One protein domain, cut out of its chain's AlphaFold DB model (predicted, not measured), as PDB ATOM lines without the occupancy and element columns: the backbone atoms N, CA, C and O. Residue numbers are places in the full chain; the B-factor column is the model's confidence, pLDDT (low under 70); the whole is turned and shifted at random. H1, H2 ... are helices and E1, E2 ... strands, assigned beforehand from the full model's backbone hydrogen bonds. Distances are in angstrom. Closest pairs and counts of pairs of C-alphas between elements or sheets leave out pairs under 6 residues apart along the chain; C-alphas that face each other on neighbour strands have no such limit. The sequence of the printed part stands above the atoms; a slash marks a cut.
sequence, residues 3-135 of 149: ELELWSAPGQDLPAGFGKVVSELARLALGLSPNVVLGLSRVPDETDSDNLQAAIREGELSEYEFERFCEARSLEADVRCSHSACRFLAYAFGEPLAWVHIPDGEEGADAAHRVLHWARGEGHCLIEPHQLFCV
ATOM      1  N   GLU A   3     -12.243 -18.939 -15.940       88.44
ATOM      2  CA  GLU A   3     -12.557 -19.737 -17.123       88.44
ATOM      3  C   GLU A   3     -13.061 -18.812 -18.221       88.44
ATOM      4  O   GLU A   3     -13.956 -18.000 -17.993       88.44
ATOM      5  N   LEU A   4     -12.454 -18.913 -19.398       89.62
ATOM      6  CA  LEU A   4     -12.834 -18.152 -20.580       89.62
ATOM      7  C   LEU A   4     -13.011 -19.102 -21.760       89.62
ATOM      8  O   LEU A   4     -12.434 -20.188 -21.806       89.62
ATOM      9  N   GLU A   5     -13.751 -18.650 -22.756       92.12
ATOM     10  CA  GLU A   5     -13.882 -19.322 -24.035       92.12
ATOM     11  C   GLU A   5     -13.206 -18.495 -25.119       92.12
ATOM     12  O   GLU A   5     -13.432 -17.291 -25.241       92.12
ATOM     13  N   LEU A   6     -12.382 -19.152 -25.926       93.06
ATOM     14  CA  LEU A   6     -11.851 -18.592 -27.158       93.06
ATOM     15  C   LEU A   6     -12.833 -18.891 -28.287       93.06
ATOM     16  O   LEU A   6     -13.143 -20.054 -28.515       93.06
ATOM     17  N   TRP A   7     -13.274 -17.868 -29.007       94.31
ATOM     18  CA  TRP A   7     -14.273 -17.965 -30.069       94.31
ATOM     19  C   TRP A   7     -13.720 -17.525 -31.423       94.31
ATOM     20  O   TRP A   7     -12.873 -16.628 -31.508       94.31
ATOM     21  N   SER A   8     -14.222 -18.146 -32.489       93.56
ATOM     22  CA  SER A   8     -13.986 -17.694 -33.857       93.56
ATOM     23  C   SER A   8     -14.789 -16.432 -34.177       93.56
ATOM     24  O   SER A   8     -15.762 -16.090 -33.501       93.56
ATOM     25  N   ALA A   9     -14.381 -15.739 -35.238       90.62
ATOM     26  CA  ALA A   9     -15.196 -14.683 -35.811       90.62
ATOM     27  C   ALA A   9     -16.328 -15.281 -36.675       90.62
ATOM     28  O   ALA A   9     -16.108 -16.296 -37.346       90.62
ATOM     29  N   PRO A  10     -17.501 -14.626 -36.743       91.56
ATOM     30  CA  PRO A  10     -18.536 -14.961 -37.714       91.56
ATOM     31  C   PRO A  10     -18.043 -14.897 -39.166       91.56
ATOM     32  O   PRO A  10     -17.059 -14.234 -39.501       91.56
ATOM     33  N   GLY A  11     -18.775 -15.556 -40.058       91.69
ATOM     34  CA  GLY A  11     -18.509 -15.611 -41.493       91.69
ATOM     35  C   GLY A  11     -17.420 -16.610 -41.889       91.69
ATOM     36  O   GLY A  11     -17.060 -16.692 -43.065       91.69
ATOM     37  N   GLN A  12     -16.884 -17.372 -40.933       89.44
ATOM     38  CA  GLN A  12     -15.847 -18.366 -41.181       89.44
ATOM     39  C   GLN A  12     -16.452 -19.759 -41.376       89.44
ATOM     40  O   GLN A  12     -17.385 -20.155 -40.686       89.44
ATOM     41  N   ASP A  13     -15.908 -20.517 -42.328       88.81
ATOM     42  CA  ASP A  13     -16.273 -21.918 -42.543       88.81
ATOM     43  C   ASP A  13     -15.139 -22.821 -42.058       88.81
ATOM     44  O   ASP A  13     -14.270 -23.244 -42.824       88.81
ATOM     45  N   LEU A  14     -15.102 -23.029 -40.743       92.81
ATOM     46  CA  LEU A  14     -14.014 -23.745 -40.093       92.81
ATOM     47  C   LEU A  14     -14.288 -25.258 -40.039       92.81
ATOM     48  O   LEU A  14     -15.432 -25.689 -39.826       92.81
ATOM     49  N   PRO A  15     -13.245 -26.097 -40.180       92.25
ATOM     50  CA  PRO A  15     -13.350 -27.534 -39.945       92.25
ATOM     51  C   PRO A  15     -13.758 -27.858 -38.502       92.25
ATOM     52  O   PRO A  15     -13.311 -27.205 -37.565       92.25
ATOM     53  N   ALA A  16     -14.502 -28.949 -38.292       88.19
ATOM     54  CA  ALA A  16     -15.023 -29.337 -36.970       88.19
ATOM     55  C   ALA A  16     -13.950 -29.572 -35.879       88.19
ATOM     56  O   ALA A  16     -14.259 -29.546 -34.692       88.19
ATOM     57  N   GLY A  17     -12.691 -29.812 -36.264       92.38
ATOM     58  CA  GLY A  17     -11.557 -29.988 -35.346       92.38
ATOM     59  C   GLY A  17     -10.633 -28.773 -35.238       92.38
ATOM     60  O   GLY A  17      -9.542 -28.898 -34.680       92.38
ATOM     61  N   PHE A  18     -11.014 -27.621 -35.798       95.38
ATOM     62  CA  PHE A  18     -10.137 -26.452 -35.874       95.38
ATOM     63  C   PHE A  18      -9.700 -25.954 -34.490       95.38
ATOM     64  O   PHE A  18      -8.538 -25.593 -34.316       95.38
ATOM     65  N   GLY A  19     -10.565 -26.061 -33.480       96.00
ATOM     66  CA  GLY A  19     -10.240 -25.708 -32.098       96.00
ATOM     67  C   GLY A  19      -9.002 -26.417 -31.536       96.00
ATOM     68  O   GLY A  19      -8.203 -25.805 -30.827       96.00
ATOM     69  N   LYS A  20      -8.758 -27.679 -31.917       95.69
ATOM     70  CA  LYS A  20      -7.544 -28.424 -31.521       95.69
ATOM     71  C   LYS A  20      -6.274 -27.825 -32.121       95.69
ATOM     72  O   LYS A  20      -5.253 -27.741 -31.439       95.69
ATOM     73  N   VAL A  21      -6.349 -27.381 -33.376       95.88
ATOM     74  CA  VAL A  21      -5.240 -26.695 -34.054       95.88
ATOM     75  C   VAL A  21      -4.968 -25.360 -33.367       95.88
ATOM     76  O   VAL A  21      -3.831 -25.084 -32.996       95.88
ATOM     77  N   VAL A  22      -6.018 -24.577 -33.118       95.06
ATOM     78  CA  VAL A  22      -5.938 -23.269 -32.453       95.06
ATOM     79  C   VAL A  22      -5.331 -23.390 -31.055       95.06
ATOM     80  O   VAL A  22      -4.435 -22.621 -30.717       95.06
ATOM     81  N   SER A  23      -5.740 -24.383 -30.258       94.81
ATOM     82  CA  SER A  23      -5.171 -24.578 -28.920       94.81
ATOM     83  C   SER A  23      -3.682 -24.905 -28.942       94.81
ATOM     84  O   SER A  23      -2.931 -24.404 -28.109       94.81
ATOM     85  N   GLU A  24      -3.236 -25.705 -29.913       95.81
ATOM     86  CA  GLU A  24      -1.822 -26.057 -30.039       95.81
ATOM     87  C   GLU A  24      -0.991 -24.852 -30.498       95.81
ATOM     88  O   GLU A  24       0.087 -24.600 -29.956       95.81
ATOM     89  N   LEU A  25      -1.522 -24.055 -31.433       95.56
ATOM     90  CA  LEU A  25      -0.900 -22.803 -31.861       95.56
ATOM     91  C   LEU A  25      -0.768 -21.814 -30.698       95.56
ATOM     92  O   LEU A  25       0.326 -21.299 -30.467       95.56
ATOM     93  N   ALA A  26      -1.837 -21.606 -29.923       94.56
ATOM     94  CA  ALA A  26      -1.819 -20.747 -28.740       94.56
ATOM     95  C   ALA A  26      -0.773 -21.220 -27.721       94.56
ATOM     96  O   ALA A  26       0.034 -20.432 -27.224       94.56
ATOM     97  N   ARG A  27      -0.749 -22.529 -27.436       94.12
ATOM     98  CA  ARG A  27       0.179 -23.142 -26.481       94.12
ATOM     99  C   ARG A  27       1.634 -22.901 -26.875       94.12
ATOM    100  O   ARG A  27       2.430 -22.494 -26.030       94.12
ATOM    101  N   LEU A  28       1.971 -23.143 -28.142       95.06
ATOM    102  CA  LEU A  28       3.324 -22.961 -28.669       95.06
ATOM    103  C   LEU A  28       3.728 -21.483 -28.712       95.06
ATOM    104  O   LEU A  28       4.829 -21.150 -28.282       95.06
ATOM    105  N   ALA A  29       2.842 -20.605 -29.183       95.00
ATOM    106  CA  ALA A  29       3.124 -19.178 -29.312       95.00
ATOM    107  C   ALA A  29       3.322 -18.489 -27.952       95.00
ATOM    108  O   ALA A  29       4.143 -17.581 -27.830       95.00
ATOM    109  N   LEU A  30       2.583 -18.922 -26.928       93.62
ATOM    110  CA  LEU A  30       2.537 -18.259 -25.623       93.62
ATOM    111  C   LEU A  30       3.320 -18.990 -24.526       93.62
ATOM    112  O   LEU A  30       3.352 -18.514 -23.389       93.62
ATOM    113  N   GLY A  31       3.926 -20.138 -24.848       93.19
ATOM    114  CA  GLY A  31       4.664 -20.965 -23.892       93.19
ATOM    115  C   GLY A  31       3.791 -21.476 -22.744       93.19
ATOM    116  O   GLY A  31       4.248 -21.535 -21.604       93.19
ATOM    117  N   LEU A  32       2.521 -21.788 -23.017       89.00
ATOM    118  CA  LEU A  32       1.553 -22.169 -21.985       89.00
ATOM    119  C   LEU A  32       1.607 -23.666 -21.665       89.00
ATOM    120  O   LEU A  32       1.976 -24.503 -22.492       89.00
ATOM    121  N   SER A  33       1.177 -24.003 -20.449       88.62
ATOM    122  CA  SER A  33       0.915 -25.388 -20.056       88.62
ATOM    123  C   SER A  33      -0.219 -25.983 -20.908       88.62
ATOM    124  O   SER A  33      -1.175 -25.270 -21.227       88.62
ATOM    125  N   PRO A  34      -0.168 -27.287 -21.247       85.44
ATOM    126  CA  PRO A  34      -1.219 -27.953 -22.024       85.44
ATOM    127  C   PRO A  34      -2.603 -27.917 -21.362       85.44
ATOM    128  O   PRO A  34      -3.598 -28.126 -22.042       85.44
ATOM    129  N   ASN A  35      -2.679 -27.626 -20.060       88.50
ATOM    130  CA  ASN A  35      -3.946 -27.538 -19.331       88.50
ATOM    131  C   ASN A  35      -4.562 -26.128 -19.340       88.50
ATOM    132  O   ASN A  35      -5.646 -25.949 -18.800       88.50
ATOM    133  N   VAL A  36      -3.872 -25.127 -19.903       89.56
ATOM    134  CA  VAL A  36      -4.368 -23.740 -19.934       89.56
ATOM    135  C   VAL A  36      -5.298 -23.513 -21.114       89.56
ATOM    136  O   VAL A  36      -6.293 -22.830 -20.946       89.56
ATOM    137  N   VAL A  37      -5.005 -24.068 -22.294       92.56
ATOM    138  CA  VAL A  37      -5.849 -23.908 -23.489       92.56
ATOM    139  C   VAL A  37      -6.235 -25.284 -24.012       92.56
ATOM    140  O   VAL A  37      -5.399 -26.012 -24.542       92.56
ATOM    141  N   LEU A  38      -7.509 -25.634 -23.871       95.19
ATOM    142  CA  LEU A  38      -8.069 -26.911 -24.288       95.19
ATOM    143  C   LEU A  38      -8.912 -26.706 -25.539       95.19
ATOM    144  O   LEU A  38     -10.024 -26.193 -25.468       95.19
ATOM    145  N   GLY A  39      -8.390 -27.117 -26.693       95.81
ATOM    146  CA  GLY A  39      -9.129 -27.010 -27.946       95.81
ATOM    147  C   GLY A  39     -10.428 -27.804 -27.896       95.81
ATOM    148  O   GLY A  39     -10.471 -28.895 -27.324       95.81
ATOM    149  N   LEU A  40     -11.469 -27.289 -28.524       94.75
ATOM    150  CA  LEU A  40     -12.779 -27.917 -28.615       94.75
ATOM    151  C   LEU A  40     -12.988 -28.507 -30.011       94.75
ATOM    152  O   LEU A  40     -12.290 -28.169 -30.971       94.75
ATOM    153  N   SER A  41     -13.920 -29.449 -30.091       93.69
ATOM    154  CA  SER A  41     -14.412 -29.985 -31.355       93.69
ATOM    155  C   SER A  41     -15.884 -29.636 -31.462       93.69
ATOM    156  O   SER A  41     -16.625 -29.840 -30.502       93.69
ATOM    157  N   ARG A  42     -16.315 -29.169 -32.631       92.56
ATOM    158  CA  ARG A  42     -17.732 -28.949 -32.911       92.56
ATOM    159  C   ARG A  42     -18.402 -30.295 -33.171       92.56
ATOM    160  O   ARG A  42     -18.039 -30.991 -34.123       92.56
ATOM    161  N   VAL A  43     -19.360 -30.660 -32.327       94.50
ATOM    162  CA  VAL A  43     -20.135 -31.902 -32.437       94.50
ATOM    163  C   VAL A  43     -21.605 -31.517 -32.574       94.50
ATOM    164  O   VAL A  43     -22.163 -31.041 -31.594       94.50
ATOM    165  N   PRO A  44     -22.212 -31.685 -33.761       95.62
ATOM    166  CA  PRO A  44     -23.614 -31.344 -33.959       95.62
ATOM    167  C   PRO A  44     -24.557 -32.209 -33.119       95.62
ATOM    168  O   PRO A  44     -24.370 -33.429 -33.071       95.62
ATOM    169  N   ASP A  45     -25.597 -31.606 -32.550       96.50
ATOM    170  CA  ASP A  45     -26.669 -32.303 -31.833       96.50
ATOM    171  C   ASP A  45     -28.059 -31.654 -32.026       96.50
ATOM    172  O   ASP A  45     -28.233 -30.702 -32.789       96.50
ATOM    173  N   GLU A  46     -29.099 -32.232 -31.420       97.12
ATOM    174  CA  GLU A  46     -30.491 -31.768 -31.570       97.12
ATOM    175  C   GLU A  46     -30.689 -30.315 -31.094       97.12
ATOM    176  O   GLU A  46     -31.511 -29.584 -31.655       97.12
ATOM    177  N   THR A  47     -29.868 -29.852 -30.149       96.94
ATOM    178  CA  THR A  47     -29.884 -28.470 -29.655       96.94
ATOM    179  C   THR A  47     -29.547 -27.478 -30.765       96.94
ATOM    180  O   THR A  47     -30.087 -26.376 -30.779       96.94
ATOM    181  N   ASP A  48     -28.703 -27.847 -31.735       97.62
ATOM    182  CA  ASP A  48     -28.377 -26.970 -32.865       97.62
ATOM    183  C   ASP A  48     -29.603 -26.703 -33.746       97.62
ATOM    184  O   ASP A  48     -29.855 -25.565 -34.148       97.62
ATOM    185  N   SER A  49     -30.385 -27.743 -34.041       98.12
ATOM    186  CA  SER A  49     -31.630 -27.590 -34.799       98.12
ATOM    187  C   SER A  49     -32.681 -26.801 -34.023       98.12
ATOM    188  O   SER A  49     -33.400 -25.992 -34.614       98.12
ATOM    189  N   ASP A  50     -32.767 -26.991 -32.706       97.75
ATOM    190  CA  ASP A  50     -33.689 -26.234 -31.857       97.75
ATOM    191  C   ASP A  50     -33.297 -24.752 -31.795       97.75
ATOM    192  O   ASP A  50     -34.145 -23.876 -31.991       97.75
ATOM    193  N   ASN A  51     -32.004 -24.460 -31.629       96.31
ATOM    194  CA  ASN A  51     -31.462 -23.103 -31.620       96.31
ATOM    195  C   ASN A  51     -31.663 -22.392 -32.961       96.31
ATOM    196  O   ASN A  51     -32.052 -21.226 -32.980       96.31
ATOM    197  N   LEU A  52     -31.447 -23.080 -34.090       98.00
ATOM    198  CA  LEU A  52     -31.698 -22.502 -35.410       98.00
ATOM    199  C   LEU A  52     -33.176 -22.131 -35.583       98.00
ATOM    200  O   LEU A  52     -33.494 -21.018 -36.004       98.00
ATOM    201  N   GLN A  53     -34.085 -23.045 -35.243       98.25
ATOM    202  CA  GLN A  53     -35.522 -22.786 -35.335       98.25
ATOM    203  C   GLN A  53     -35.950 -21.635 -34.414       98.25
ATOM    204  O   GLN A  53     -36.762 -20.798 -34.820       98.25
ATOM    205  N   ALA A  54     -35.398 -21.560 -33.199       96.88
ATOM    206  CA  ALA A  54     -35.646 -20.457 -32.273       96.88
ATOM    207  C   ALA A  54     -35.167 -19.115 -32.849       96.88
ATOM    208  O   ALA A  54     -35.970 -18.186 -32.942       96.88
ATOM    209  N   ALA A  55     -33.926 -19.045 -33.338       94.25
ATOM    210  CA  ALA A  55     -33.351 -17.841 -33.937       94.25
ATOM    211  C   ALA A  55     -34.137 -17.359 -35.172       94.25
ATOM    212  O   ALA A  55     -34.346 -16.156 -35.344       94.25
ATOM    213  N   ILE A  56     -34.634 -18.281 -36.010       97.56
ATOM    214  CA  ILE A  56     -35.508 -17.944 -37.148       97.56
ATOM    215  C   ILE A  56     -36.852 -17.392 -36.664       97.56
ATOM    216  O   ILE A  56     -37.321 -16.362 -37.149       97.56
ATOM    217  N   ARG A  57     -37.481 -18.053 -35.686       97.81
ATOM    218  CA  ARG A  57     -38.767 -17.627 -35.114       97.81
ATOM    219  C   ARG A  57     -38.678 -16.251 -34.445       97.81
ATOM    220  O   ARG A  57     -39.650 -15.500 -34.470       97.81
ATOM    221  N   GLU A  58     -37.533 -15.937 -33.852       96.19
ATOM    222  CA  GLU A  58     -37.250 -14.666 -33.177       96.19
ATOM    223  C   GLU A  58     -36.790 -13.565 -34.147       96.19
ATOM    224  O   GLU A  58     -36.728 -12.393 -33.773       96.19
ATOM    225  N   GLY A  59     -36.560 -13.912 -35.418       95.00
ATOM    226  CA  GLY A  59     -36.171 -12.977 -36.474       95.00
ATOM    227  C   GLY A  59     -34.702 -12.558 -36.420       95.00
ATOM    228  O   GLY A  59     -34.337 -11.552 -37.027       95.00
ATOM    229  N   GLU A  60     -33.866 -13.301 -35.692       94.81
ATOM    230  CA  GLU A  60     -32.418 -13.079 -35.630       94.81
ATOM    231  C   GLU A  60     -31.706 -13.608 -36.874       94.81
ATOM    232  O   GLU A  60     -30.724 -13.021 -37.328       94.81
ATOM    233  N   LEU A  61     -32.230 -14.700 -37.430       95.56
ATOM    234  CA  LEU A  61     -31.806 -15.313 -38.683       95.56
ATOM    235  C   LEU A  61     -33.021 -15.493 -39.592       95.56
ATOM    236  O   LEU A  61     -34.161 -15.524 -39.126       95.56
ATOM    237  N   SER A  62     -32.796 -15.653 -40.892       97.88
ATOM    238  CA  SER A  62     -33.856 -16.040 -41.824       97.88
ATOM    239  C   SER A  62     -33.654 -17.447 -42.379       97.88
ATOM    240  O   SER A  62     -32.533 -17.893 -42.625       97.88
ATOM    241  N   GLU A  63     -34.765 -18.136 -42.643       98.12
ATOM    242  CA  GLU A  63     -34.761 -19.434 -43.329       98.12
ATOM    243  C   GLU A  63     -34.109 -19.327 -44.718       98.12
ATOM    244  O   GLU A  63     -33.323 -20.184 -45.107       98.12
ATOM    245  N   TYR A  64     -34.321 -18.205 -45.413       98.31
ATOM    246  CA  TYR A  64     -33.685 -17.929 -46.701       98.31
ATOM    247  C   TYR A  64     -32.148 -17.870 -46.617       98.31
ATOM    248  O   TYR A  64     -31.458 -18.407 -47.484       98.31
ATOM    249  N   GLU A  65     -31.576 -17.237 -45.585       97.75
ATOM    250  CA  GLU A  65     -30.118 -17.216 -45.392       97.75
ATOM    251  C   GLU A  65     -29.561 -18.618 -45.127       97.75
ATOM    252  O   GLU A  65     -28.512 -18.968 -45.677       97.75
ATOM    253  N   PHE A  66     -30.279 -19.427 -44.343       98.44
ATOM    254  CA  PHE A  66     -29.924 -20.821 -44.080       98.44
ATOM    255  C   PHE A  66     -29.944 -21.666 -45.361       98.44
ATOM    256  O   PHE A  66     -28.957 -22.331 -45.676       98.44
ATOM    257  N   GLU A  67     -31.018 -21.592 -46.149       98.56
ATOM    258  CA  GLU A  67     -31.141 -22.313 -47.423       98.56
ATOM    259  C   GLU A  67     -29.996 -21.962 -48.382       98.56
ATOM    260  O   GLU A  67     -29.342 -22.848 -48.939       98.56
ATOM    261  N   ARG A  68     -29.694 -20.666 -48.528       98.38
ATOM    262  CA  ARG A  68     -28.597 -20.177 -49.377       98.38
ATOM    263  C   ARG A  68     -27.233 -20.640 -48.880       98.38
ATOM    264  O   ARG A  68     -26.367 -20.979 -49.692       98.38
ATOM    265  N   PHE A  69     -27.024 -20.658 -47.565       97.88
ATOM    266  CA  PHE A  69     -25.805 -21.190 -46.964       97.88
ATOM    267  C   PHE A  69     -25.638 -22.681 -47.266       97.88
ATOM    268  O   PHE A  69     -24.544 -23.101 -47.662       97.88
ATOM    269  N   CYS A  70     -26.713 -23.459 -47.113       98.25
ATOM    270  CA  CYS A  70     -26.716 -24.895 -47.354       98.25
ATOM    271  C   CYS A  70     -26.476 -25.229 -48.828       98.25
ATOM    272  O   CYS A  70     -25.607 -26.049 -49.130       98.25
ATOM    273  N   GLU A  71     -27.153 -24.536 -49.746       98.12
ATOM    274  CA  GLU A  71     -26.956 -24.676 -51.192       98.12
ATOM    275  C   GLU A  71     -25.486 -24.438 -51.576       98.12
ATOM    276  O   GLU A  71     -24.858 -25.283 -52.219       98.12
ATOM    277  N   ALA A  72     -24.896 -23.332 -51.110       97.69
ATOM    278  CA  ALA A  72     -23.510 -22.973 -51.417       97.69
ATOM    279  C   ALA A  72     -22.476 -23.988 -50.892       97.69
ATOM    280  O   ALA A  72     -21.347 -24.024 -51.383       97.69
ATOM    281  N   ARG A  73     -22.840 -24.800 -49.892       96.25
ATOM    282  CA  ARG A  73     -21.948 -25.757 -49.215       96.25
ATOM    283  C   ARG A  73     -22.331 -27.214 -49.428       96.25
ATOM    284  O   ARG A  73     -21.711 -28.083 -48.818       96.25
ATOM    285  N   SER A  74     -23.302 -27.480 -50.306       97.25
ATOM    286  CA  SER A  74     -23.821 -28.830 -50.559       97.25
ATOM    287  C   SER A  74     -24.284 -29.530 -49.272       97.25
ATOM    288  O   SER A  74     -23.977 -30.699 -49.043       97.25
ATOM    289  N   LEU A  75     -24.985 -28.786 -48.416       97.38
ATOM    290  CA  LEU A  75     -25.593 -29.276 -47.182       97.38
ATOM    291  C   LEU A  75     -27.100 -29.478 -47.358       97.38
ATOM    292  O   LEU A  75     -27.723 -28.910 -48.254       97.38
ATOM    293  N   GLU A  76     -27.688 -30.275 -46.473       98.06
ATOM    294  CA  GLU A  76     -29.133 -30.471 -46.415       98.06
ATOM    295  C   GLU A  76     -29.816 -29.217 -45.858       98.06
ATOM    296  O   GLU A  76     -29.552 -28.813 -44.727       98.06
ATOM    297  N   ALA A  77     -30.705 -28.606 -46.641       97.88
ATOM    298  CA  ALA A  77     -31.489 -27.442 -46.236       97.88
ATOM    299  C   ALA A  77     -32.759 -27.849 -45.459       97.88
ATOM    300  O   ALA A  77     -33.868 -27.485 -45.832       97.88
ATOM    301  N   ASP A  78     -32.597 -28.637 -44.392       98.38
ATOM    302  CA  ASP A  78     -33.654 -28.935 -43.415       98.38
ATOM    303  C   ASP A  78     -33.251 -28.314 -42.073       98.38
ATOM    304  O   ASP A  78     -32.189 -28.632 -41.535       98.38
ATOM    305  N   VAL A  79     -34.090 -27.434 -41.520       97.62
ATOM    306  CA  VAL A  79     -33.844 -26.777 -40.221       97.62
ATOM    307  C   VAL A  79     -33.784 -27.768 -39.050       97.62
ATOM    308  O   VAL A  79     -33.290 -27.429 -37.979       97.62
ATOM    309  N   ARG A  80     -34.245 -29.007 -39.255       98.00
ATOM    310  CA  ARG A  80     -34.153 -30.121 -38.298       98.00
ATOM    311  C   ARG A  80     -32.877 -30.950 -38.466       98.00
ATOM    312  O   ARG A  80     -32.628 -31.852 -37.674       98.00
ATOM    313  N   CYS A  81     -32.069 -30.687 -39.495       98.31
ATOM    314  CA  CYS A  81     -30.788 -31.357 -39.682       98.31
ATOM    315  C   CYS A  81     -29.725 -30.693 -38.801       98.31
ATOM    316  O   CYS A  81     -29.129 -29.683 -39.185       98.31
ATOM    317  N   SER A  82     -29.445 -31.287 -37.635       98.19
ATOM    318  CA  SER A  82     -28.435 -30.809 -36.676       98.19
ATOM    319  C   SER A  82     -27.093 -30.481 -37.326       98.19
ATOM    320  O   SER A  82     -26.481 -29.473 -37.001       98.19
ATOM    321  N   HIS A  83     -26.635 -31.287 -38.291       97.69
ATOM    322  CA  HIS A  83     -25.358 -31.041 -38.963       97.69
ATOM    323  C   HIS A  83     -25.344 -29.713 -39.734       97.69
ATOM    324  O   HIS A  83     -24.404 -28.925 -39.597       97.69
ATOM    325  N   SER A  84     -26.379 -29.456 -40.536       98.06
ATOM    326  CA  SER A  84     -26.516 -28.209 -41.288       98.06
ATOM    327  C   SER A  84     -26.750 -27.021 -40.361       98.06
ATOM    328  O   SER A  84     -26.107 -25.985 -40.534       98.06
ATOM    329  N   ALA A  85     -27.612 -27.191 -39.353       97.94
ATOM    330  CA  ALA A  85     -27.911 -26.165 -38.360       97.94
ATOM    331  C   ALA A  85     -26.653 -25.739 -37.593       97.94
ATOM    332  O   ALA A  85     -26.308 -24.560 -37.592       97.94
ATOM    333  N   CYS A  86     -25.896 -26.700 -37.063       97.31
ATOM    334  CA  CYS A  86     -24.645 -26.472 -36.344       97.31
ATOM    335  C   CYS A  86     -23.628 -25.692 -37.193       97.31
ATOM    336  O   CYS A  86     -23.031 -24.714 -36.740       97.31
ATOM    337  N   ARG A  87     -23.451 -26.075 -38.470       97.06
ATOM    338  CA  ARG A  87     -22.536 -25.366 -39.383       97.06
ATOM    339  C   ARG A  87     -23.003 -23.951 -39.701       97.06
ATOM    340  O   ARG A  87     -22.165 -23.058 -39.809       97.06
ATOM    341  N   PHE A  88     -24.304 -23.749 -39.885       97.31
ATOM    342  CA  PHE A  88     -24.841 -22.427 -40.176       97.31
ATOM    343  C   PHE A  88     -24.764 -21.502 -38.963       97.31
ATOM    344  O   PHE A  88     -24.326 -20.368 -39.118       97.31
ATOM    345  N   LEU A  89     -25.099 -21.985 -37.765       96.06
ATOM    346  CA  LEU A  89     -24.973 -21.224 -36.520       96.06
ATOM    347  C   LEU A  89     -23.517 -20.818 -36.261       96.06
ATOM    348  O   LEU A  89     -23.250 -19.644 -36.015       96.06
ATOM    349  N   ALA A  90     -22.572 -21.749 -36.428       94.88
ATOM    350  CA  ALA A  90     -21.142 -21.458 -36.328       94.88
ATOM    351  C   ALA A  90     -20.688 -20.393 -37.340       94.88
ATOM    352  O   ALA A  90     -19.892 -19.513 -37.022       94.88
ATOM    353  N   TYR A  91     -21.214 -20.435 -38.565       95.44
ATOM    354  CA  TYR A  91     -20.941 -19.405 -39.562       95.44
ATOM    355  C   TYR A  91     -21.593 -18.063 -39.202       95.44
ATOM    356  O   TYR A  91     -20.966 -17.021 -39.356       95.44
ATOM    357  N   ALA A  92     -22.838 -18.056 -38.732       94.19
ATOM    358  CA  ALA A  92     -23.592 -16.834 -38.465       94.19
ATOM    359  C   ALA A  92     -23.087 -16.086 -37.224       94.19
ATOM    360  O   ALA A  92     -23.048 -14.856 -37.224       94.19
ATOM    361  N   PHE A  93     -22.671 -16.818 -36.188       92.50
ATOM    362  CA  PHE A  93     -22.340 -16.255 -34.878       92.50
ATOM    363  C   PHE A  93     -20.900 -16.508 -34.422       92.50
ATOM    364  O   PHE A  93     -20.470 -15.925 -33.428       92.50
ATOM    365  N   GLY A  94     -20.129 -17.307 -35.159       92.88
ATOM    366  CA  GLY A  94     -18.866 -17.855 -34.672       92.88
ATOM    367  C   GLY A  94     -19.095 -19.116 -33.836       92.88
ATOM    368  O   GLY A  94     -20.223 -19.556 -33.621       92.88
ATOM    369  N   GLU A  95     -18.009 -19.721 -33.367       92.62
ATOM    370  CA  GLU A  95     -18.053 -20.946 -32.567       92.62
ATOM    371  C   GLU A  95     -16.966 -20.961 -31.486       92.62
ATOM    372  O   GLU A  95     -15.903 -20.355 -31.678       92.62
ATOM    373  N   PRO A  96     -17.181 -21.690 -30.378       94.19
ATOM    374  CA  PRO A  96     -16.152 -21.892 -29.375       94.19
ATOM    375  C   PRO A  96     -15.043 -22.797 -29.933       94.19
ATOM    376  O   PRO A  96     -15.262 -23.925 -30.374       94.19
ATOM    377  N   LEU A  97     -13.816 -22.291 -29.897       95.94
ATOM    378  CA  LEU A  97     -12.604 -22.946 -30.382       95.94
ATOM    379  C   LEU A  97     -11.822 -23.618 -29.259       95.94
ATOM    380  O   LEU A  97     -11.219 -24.667 -29.476       95.94
ATOM    381  N   ALA A  98     -11.783 -23.018 -28.073       96.00
ATOM    382  CA  ALA A  98     -11.056 -23.570 -26.939       96.00
ATOM    383  C   ALA A  98     -11.616 -23.075 -25.606       96.00
ATOM    384  O   ALA A  98     -12.072 -21.937 -25.506       96.00
ATOM    385  N   TRP A  99     -11.484 -23.895 -24.568       95.19
ATOM    386  CA  TRP A  99     -11.569 -23.436 -23.185       95.19
ATOM    387  C   TRP A  99     -10.212 -22.956 -22.699       95.19
ATOM    388  O   TRP A  99      -9.182 -23.571 -22.981       95.19
ATOM    389  N   VAL A 100     -10.217 -21.845 -21.974       92.88
ATOM    390  CA  VAL A 100      -9.027 -21.208 -21.427       92.88
ATOM    391  C   VAL A 100      -9.143 -21.173 -19.905       92.88
ATOM    392  O   VAL A 100      -9.960 -20.439 -19.354       92.88
ATOM    393  N   HIS A 101      -8.302 -21.952 -19.229       92.31
ATOM    394  CA  HIS A 101      -8.222 -22.028 -17.773       92.31
ATOM    395  C   HIS A 101      -7.047 -21.191 -17.273       92.31
ATOM    396  O   HIS A 101      -5.881 -21.576 -17.398       92.31
ATOM    397  N   ILE A 102      -7.353 -20.040 -16.685       87.25
ATOM    398  CA  ILE A 102      -6.355 -19.134 -16.129       87.25
ATOM    399  C   ILE A 102      -6.235 -19.377 -14.613       87.25
ATOM    400  O   ILE A 102      -7.237 -19.268 -13.891       87.25
ATOM    401  N   PRO A 103      -5.032 -19.705 -14.097       83.94
ATOM    402  CA  PRO A 103      -4.812 -19.867 -12.662       83.94
ATOM    403  C   PRO A 103      -5.012 -18.541 -11.912       83.94
ATOM    404  O   PRO A 103      -4.975 -17.468 -12.502       83.94
ATOM    405  N   ASP A 104      -5.226 -18.597 -10.599       83.06
ATOM    406  CA  ASP A 104      -5.319 -17.376  -9.791       83.06
ATOM    407  C   ASP A 104      -3.942 -16.744  -9.550       83.06
ATOM    408  O   ASP A 104      -2.921 -17.432  -9.508       83.06
ATOM    409  N   GLY A 105      -3.929 -15.430  -9.320       81.94
ATOM    410  CA  GLY A 105      -2.724 -14.673  -8.982       81.94
ATOM    411  C   GLY A 105      -2.068 -13.974 -10.174       81.94
ATOM    412  O   GLY A 105      -2.630 -13.888 -11.266       81.94
ATOM    413  N   GLU A 106      -0.876 -13.430  -9.939       80.25
ATOM    414  CA  GLU A 106      -0.152 -12.575 -10.891       80.25
ATOM    415  C   GLU A 106       0.249 -13.325 -12.171       80.25
ATOM    416  O   GLU A 106       0.007 -12.841 -13.273       80.25
ATOM    417  N   GLU A 107       0.747 -14.559 -12.042       80.19
ATOM    418  CA  GLU A 107       1.090 -15.414 -13.188       80.19
ATOM    419  C   GLU A 107      -0.127 -15.696 -14.086       80.19
ATOM    420  O   GLU A 107      -0.025 -15.707 -15.316       80.19
ATOM    421  N   GLY A 108      -1.295 -15.879 -13.469       82.69
ATOM    422  CA  GLY A 108      -2.561 -16.028 -14.171       82.69
ATOM    423  C   GLY A 108      -2.979 -14.761 -14.905       82.69
ATOM    424  O   GLY A 108      -3.329 -14.820 -16.083       82.69
ATOM    425  N   ALA A 109      -2.885 -13.604 -14.250       80.88
ATOM    426  CA  ALA A 109      -3.188 -12.319 -14.874       80.88
ATOM    427  C   ALA A 109      -2.293 -12.051 -16.097       80.88
ATOM    428  O   ALA A 109      -2.784 -11.620 -17.142       80.88
ATOM    429  N   ASP A 110      -1.001 -12.367 -16.013       84.00
ATOM    430  CA  ASP A 110      -0.077 -12.255 -17.142       84.00
ATOM    431  C   ASP A 110      -0.430 -13.228 -18.273       84.00
ATOM    432  O   ASP A 110      -0.430 -12.849 -19.448       84.00
ATOM    433  N   ALA A 111      -0.762 -14.480 -17.944       84.69
ATOM    434  CA  ALA A 111      -1.216 -15.455 -18.930       84.69
ATOM    435  C   ALA A 111      -2.497 -14.986 -19.637       84.69
ATOM    436  O   ALA A 111      -2.557 -15.034 -20.866       84.69
ATOM    437  N   ALA A 112      -3.477 -14.460 -18.897       85.06
ATOM    438  CA  ALA A 112      -4.709 -13.913 -19.461       85.06
ATOM    439  C   ALA A 112      -4.432 -12.765 -20.439       85.06
ATOM    440  O   ALA A 112      -4.968 -12.769 -21.547       85.06
ATOM    441  N   HIS A 113      -3.551 -11.823 -20.086       85.62
ATOM    442  CA  HIS A 113      -3.169 -10.733 -20.988       85.62
ATOM    443  C   HIS A 113      -2.500 -11.243 -22.268       85.62
ATOM    444  O   HIS A 113      -2.824 -10.766 -23.358       85.62
ATOM    445  N   ARG A 114      -1.600 -12.230 -22.161       90.50
ATOM    446  CA  ARG A 114      -0.955 -12.840 -23.334       90.50
ATOM    447  C   ARG A 114      -1.968 -13.539 -24.234       90.50
ATOM    448  O   ARG A 114      -1.930 -13.322 -25.444       90.50
ATOM    449  N   VAL A 115      -2.881 -14.331 -23.665       90.31
ATOM    450  CA  VAL A 115      -3.925 -15.024 -24.437       90.31
ATOM    451  C   VAL A 115      -4.860 -14.017 -25.098       90.31
ATOM    452  O   VAL A 115      -5.142 -14.161 -26.281       90.31
ATOM    453  N   LEU A 116      -5.275 -12.960 -24.395       88.62
ATOM    454  CA  LEU A 116      -6.122 -11.908 -24.961       88.62
ATOM    455  C   LEU A 116      -5.443 -11.187 -26.128       88.62
ATOM    456  O   LEU A 116      -6.062 -10.977 -27.170       88.62
ATOM    457  N   HIS A 117      -4.176 -10.805 -25.966       90.31
ATOM    458  CA  HIS A 117      -3.423 -10.139 -27.025       90.31
ATOM    459  C   HIS A 117      -3.229 -11.057 -28.238       90.31
ATOM    460  O   HIS A 117      -3.413 -10.627 -29.374       90.31
ATOM    461  N   TRP A 118      -2.878 -12.322 -28.002       94.25
ATOM    462  CA  TRP A 118      -2.716 -13.315 -29.059       94.25
ATOM    463  C   TRP A 118      -4.029 -13.579 -29.797       94.25
ATOM    464  O   TRP A 118      -4.065 -13.444 -31.015       94.25
ATOM    465  N   ALA A 119      -5.119 -13.845 -29.071       91.94
ATOM    466  CA  ALA A 119      -6.439 -14.081 -29.648       91.94
ATOM    467  C   ALA A 119      -6.841 -12.930 -30.577       91.94
ATOM    468  O   ALA A 119      -7.215 -13.163 -31.720       91.94
ATOM    469  N   ARG A 120      -6.660 -11.681 -30.131       87.81
ATOM    470  CA  ARG A 120      -6.924 -10.492 -30.954       87.81
ATOM    471  C   ARG A 120      -6.058 -10.432 -32.210       87.81
ATOM    472  O   ARG A 120      -6.573 -10.100 -33.273       87.81
ATOM    473  N   GLY A 121      -4.766 -10.738 -32.090       91.62
ATOM    474  CA  GLY A 121      -3.839 -10.773 -33.225       91.62
ATOM    475  C   GLY A 121      -4.237 -11.794 -34.294       91.62
ATOM    476  O   GLY A 121      -4.064 -11.526 -35.479       91.62
ATOM    477  N   GLU A 122      -4.834 -12.911 -33.877       92.38
ATOM    478  CA  GLU A 122      -5.318 -13.983 -34.757       92.38
ATOM    479  C   GLU A 122      -6.783 -13.794 -35.213       92.38
ATOM    480  O   GLU A 122      -7.321 -14.616 -35.954       92.38
ATOM    481  N   GLY A 123      -7.451 -12.711 -34.797       89.94
ATOM    482  CA  GLY A 123      -8.852 -12.446 -35.147       89.94
ATOM    483  C   GLY A 123      -9.868 -13.303 -34.378       89.94
ATOM    484  O   GLY A 123     -10.961 -13.565 -34.877       89.94
ATOM    485  N   HIS A 124      -9.509 -13.748 -33.178       91.25
ATOM    486  CA  HIS A 124     -10.358 -14.483 -32.243       91.25
ATOM    487  C   HIS A 124     -10.841 -13.595 -31.087       91.25
ATOM    488  O   HIS A 124     -10.252 -12.557 -30.768       91.25
ATOM    489  N   CYS A 125     -11.899 -14.045 -30.416       87.19
ATOM    490  CA  CYS A 125     -12.509 -13.362 -29.276       87.19
ATOM    491  C   CYS A 125     -12.332 -14.182 -27.995       87.19
ATOM    492  O   CYS A 125     -12.364 -15.405 -28.048       87.19
ATOM    493  N   LEU A 126     -12.196 -13.523 -26.842       85.62
ATOM    494  CA  LEU A 126     -12.321 -14.171 -25.534       85.62
ATOM    495  C   LEU A 126     -13.635 -13.752 -24.875       85.62
ATOM    496  O   LEU A 126     -13.953 -12.558 -24.823       85.62
ATOM    497  N   ILE A 127     -14.366 -14.736 -24.362       83.88
ATOM    498  CA  ILE A 127     -15.684 -14.578 -23.746       83.88
ATOM    499  C   ILE A 127     -15.659 -15.204 -22.351       83.88
ATOM    500  O   ILE A 127     -15.088 -16.275 -22.161       83.88
ATOM    501  N   GLU A 128     -16.267 -14.544 -21.367       79.62
ATOM    502  CA  GLU A 128     -16.534 -15.157 -20.062       79.62
ATOM    503  C   GLU A 128     -17.852 -15.955 -20.150       79.62
ATOM    504  O   GLU A 128     -18.893 -15.372 -20.444       79.62
ATOM    505  N   PRO A 129     -17.868 -17.276 -19.908       68.81
ATOM    506  CA  PRO A 129     -19.052 -18.106 -20.160       68.81
ATOM    507  C   PRO A 129     -20.235 -17.784 -19.229       68.81
ATOM    508  O   PRO A 129     -21.391 -17.982 -19.594       68.81
ATOM    509  N   HIS A 130     -19.972 -17.268 -18.023       64.44
ATOM    510  CA  HIS A 130     -21.007 -16.989 -17.013       64.44
ATOM    511  C   HIS A 130     -21.498 -15.544 -16.993       64.44
ATOM    512  O   HIS A 130     -22.553 -15.251 -16.426       64.44
ATOM    513  N   GLN A 131     -20.754 -14.637 -17.613       50.62
ATOM    514  CA  GLN A 131     -21.164 -13.259 -17.776       50.62
ATOM    515  C   GLN A 131     -21.121 -12.990 -19.268       50.62
ATOM    516  O   GLN A 131     -20.037 -12.926 -19.817       50.62
ATOM    517  N   LEU A 132     -22.289 -12.883 -19.907       47.41
ATOM    518  CA  LEU A 132     -22.539 -12.682 -21.347       47.41
ATOM    519  C   LEU A 132     -21.850 -11.424 -21.943       47.41
ATOM    520  O   LEU A 132     -22.503 -10.569 -22.548       47.41
ATOM    521  N   PHE A 133     -20.549 -11.266 -21.742       41.72
ATOM    522  CA  PHE A 133     -19.719 -10.147 -22.133       41.72
ATOM    523  C   PHE A 133     -18.587 -10.678 -23.005       41.72
ATOM    524  O   PHE A 133     -17.823 -11.567 -22.631       41.72
ATOM    525  N   CYS A 134     -18.476 -10.081 -24.184       42.16
ATOM    526  CA  CYS A 134     -17.335 -10.243 -25.061       42.16
ATOM    527  C   CYS A 134     -16.308  -9.157 -24.711       42.16
ATOM    528  O   CYS A 134     -16.657  -7.973 -24.706       42.16
ATOM    529  N   VAL A 135     -15.045  -9.512 -24.443       46.47
ATOM    530  CA  VAL A 135     -13.965  -8.515 -24.279       46.47
ATOM    531  C   VAL A 135     -13.388  -8.164 -25.653       46.47
ATOM    532  O   VAL A 135     -12.211  -8.378 -25.964       46.47
TER     533      VAL A 135
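This is residues 3 to 135 of the 149 residues of an uncharacterized protein of Rivibacter subsaxonicus (UniProt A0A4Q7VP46). Two lobes lie along one long axis: a small twisted sheet of E2, E3, E1 and E4 with H1 and H5 over one face, and a cluster of three helices in which H2 and H3 each cross H4. The printed part has 133 residues, of mixed class, with five named helices and four strands in the order E1, H1, E2, H2, H3, H4, E3, H5, E4. The sheet runs E2, E3, E1, E4, all antiparallel. The whole is compact, with a radius of gyration of the C-alphas of 16.3 A, and spans 49 by 27 by 24 A.

Start at E1, residues 3 to 7, antiparallel to E3, residues 96 to 102, with N 4 and O 100 within hydrogen-bond range at 2.9 A. E4, residues 125 to 128, is an edge strand beside E1; N 5 and O 127 are 2.8 A apart. E2, residues 37 to 39, is the other edge strand, beside E3; N 38 and O 99 are 2.8 A apart. H1, residues 18 to 30, is over E2 at a height over the sheet of 7.8 A, and the C-alphas of Lys 20 and Gly 39 are their closest, 4.2 A. H5, residues 106 to 121, is on the same face at 8.7 A. E1, H1, E2 and E3, H5, E4 are split strand-helix-strand units, each with another strand between its two, and right-handed crossovers. H4, residues 82 to 93, touches H2, residues 46 to 58, at a steep tilt of 52 degrees; their closest C-alphas, Ser 49 and Ser 82, are 4.9 A apart. H3, residues 63 to 73, touches H4 about perpendicular at 77 degrees, closest at the C-alphas of Phe 66 and Phe 88, 6.6 A. In H1 to H5 every O i to N i+4 pair is within hydrogen-bond range.

Find C-alpha 3 at (-12.557, -19.737, -17.123), where E1 begins; E3 is 16.7 A long. H5, 22.7 A, runs from C-alpha 106 at (-0.152, -12.575, -10.891).

The farthest C-alphas, Glu 71 and Glu 106, are 49.9 A apart. The printed part has no cut and no long link. Residues 129 to 135 are under pLDDT 70.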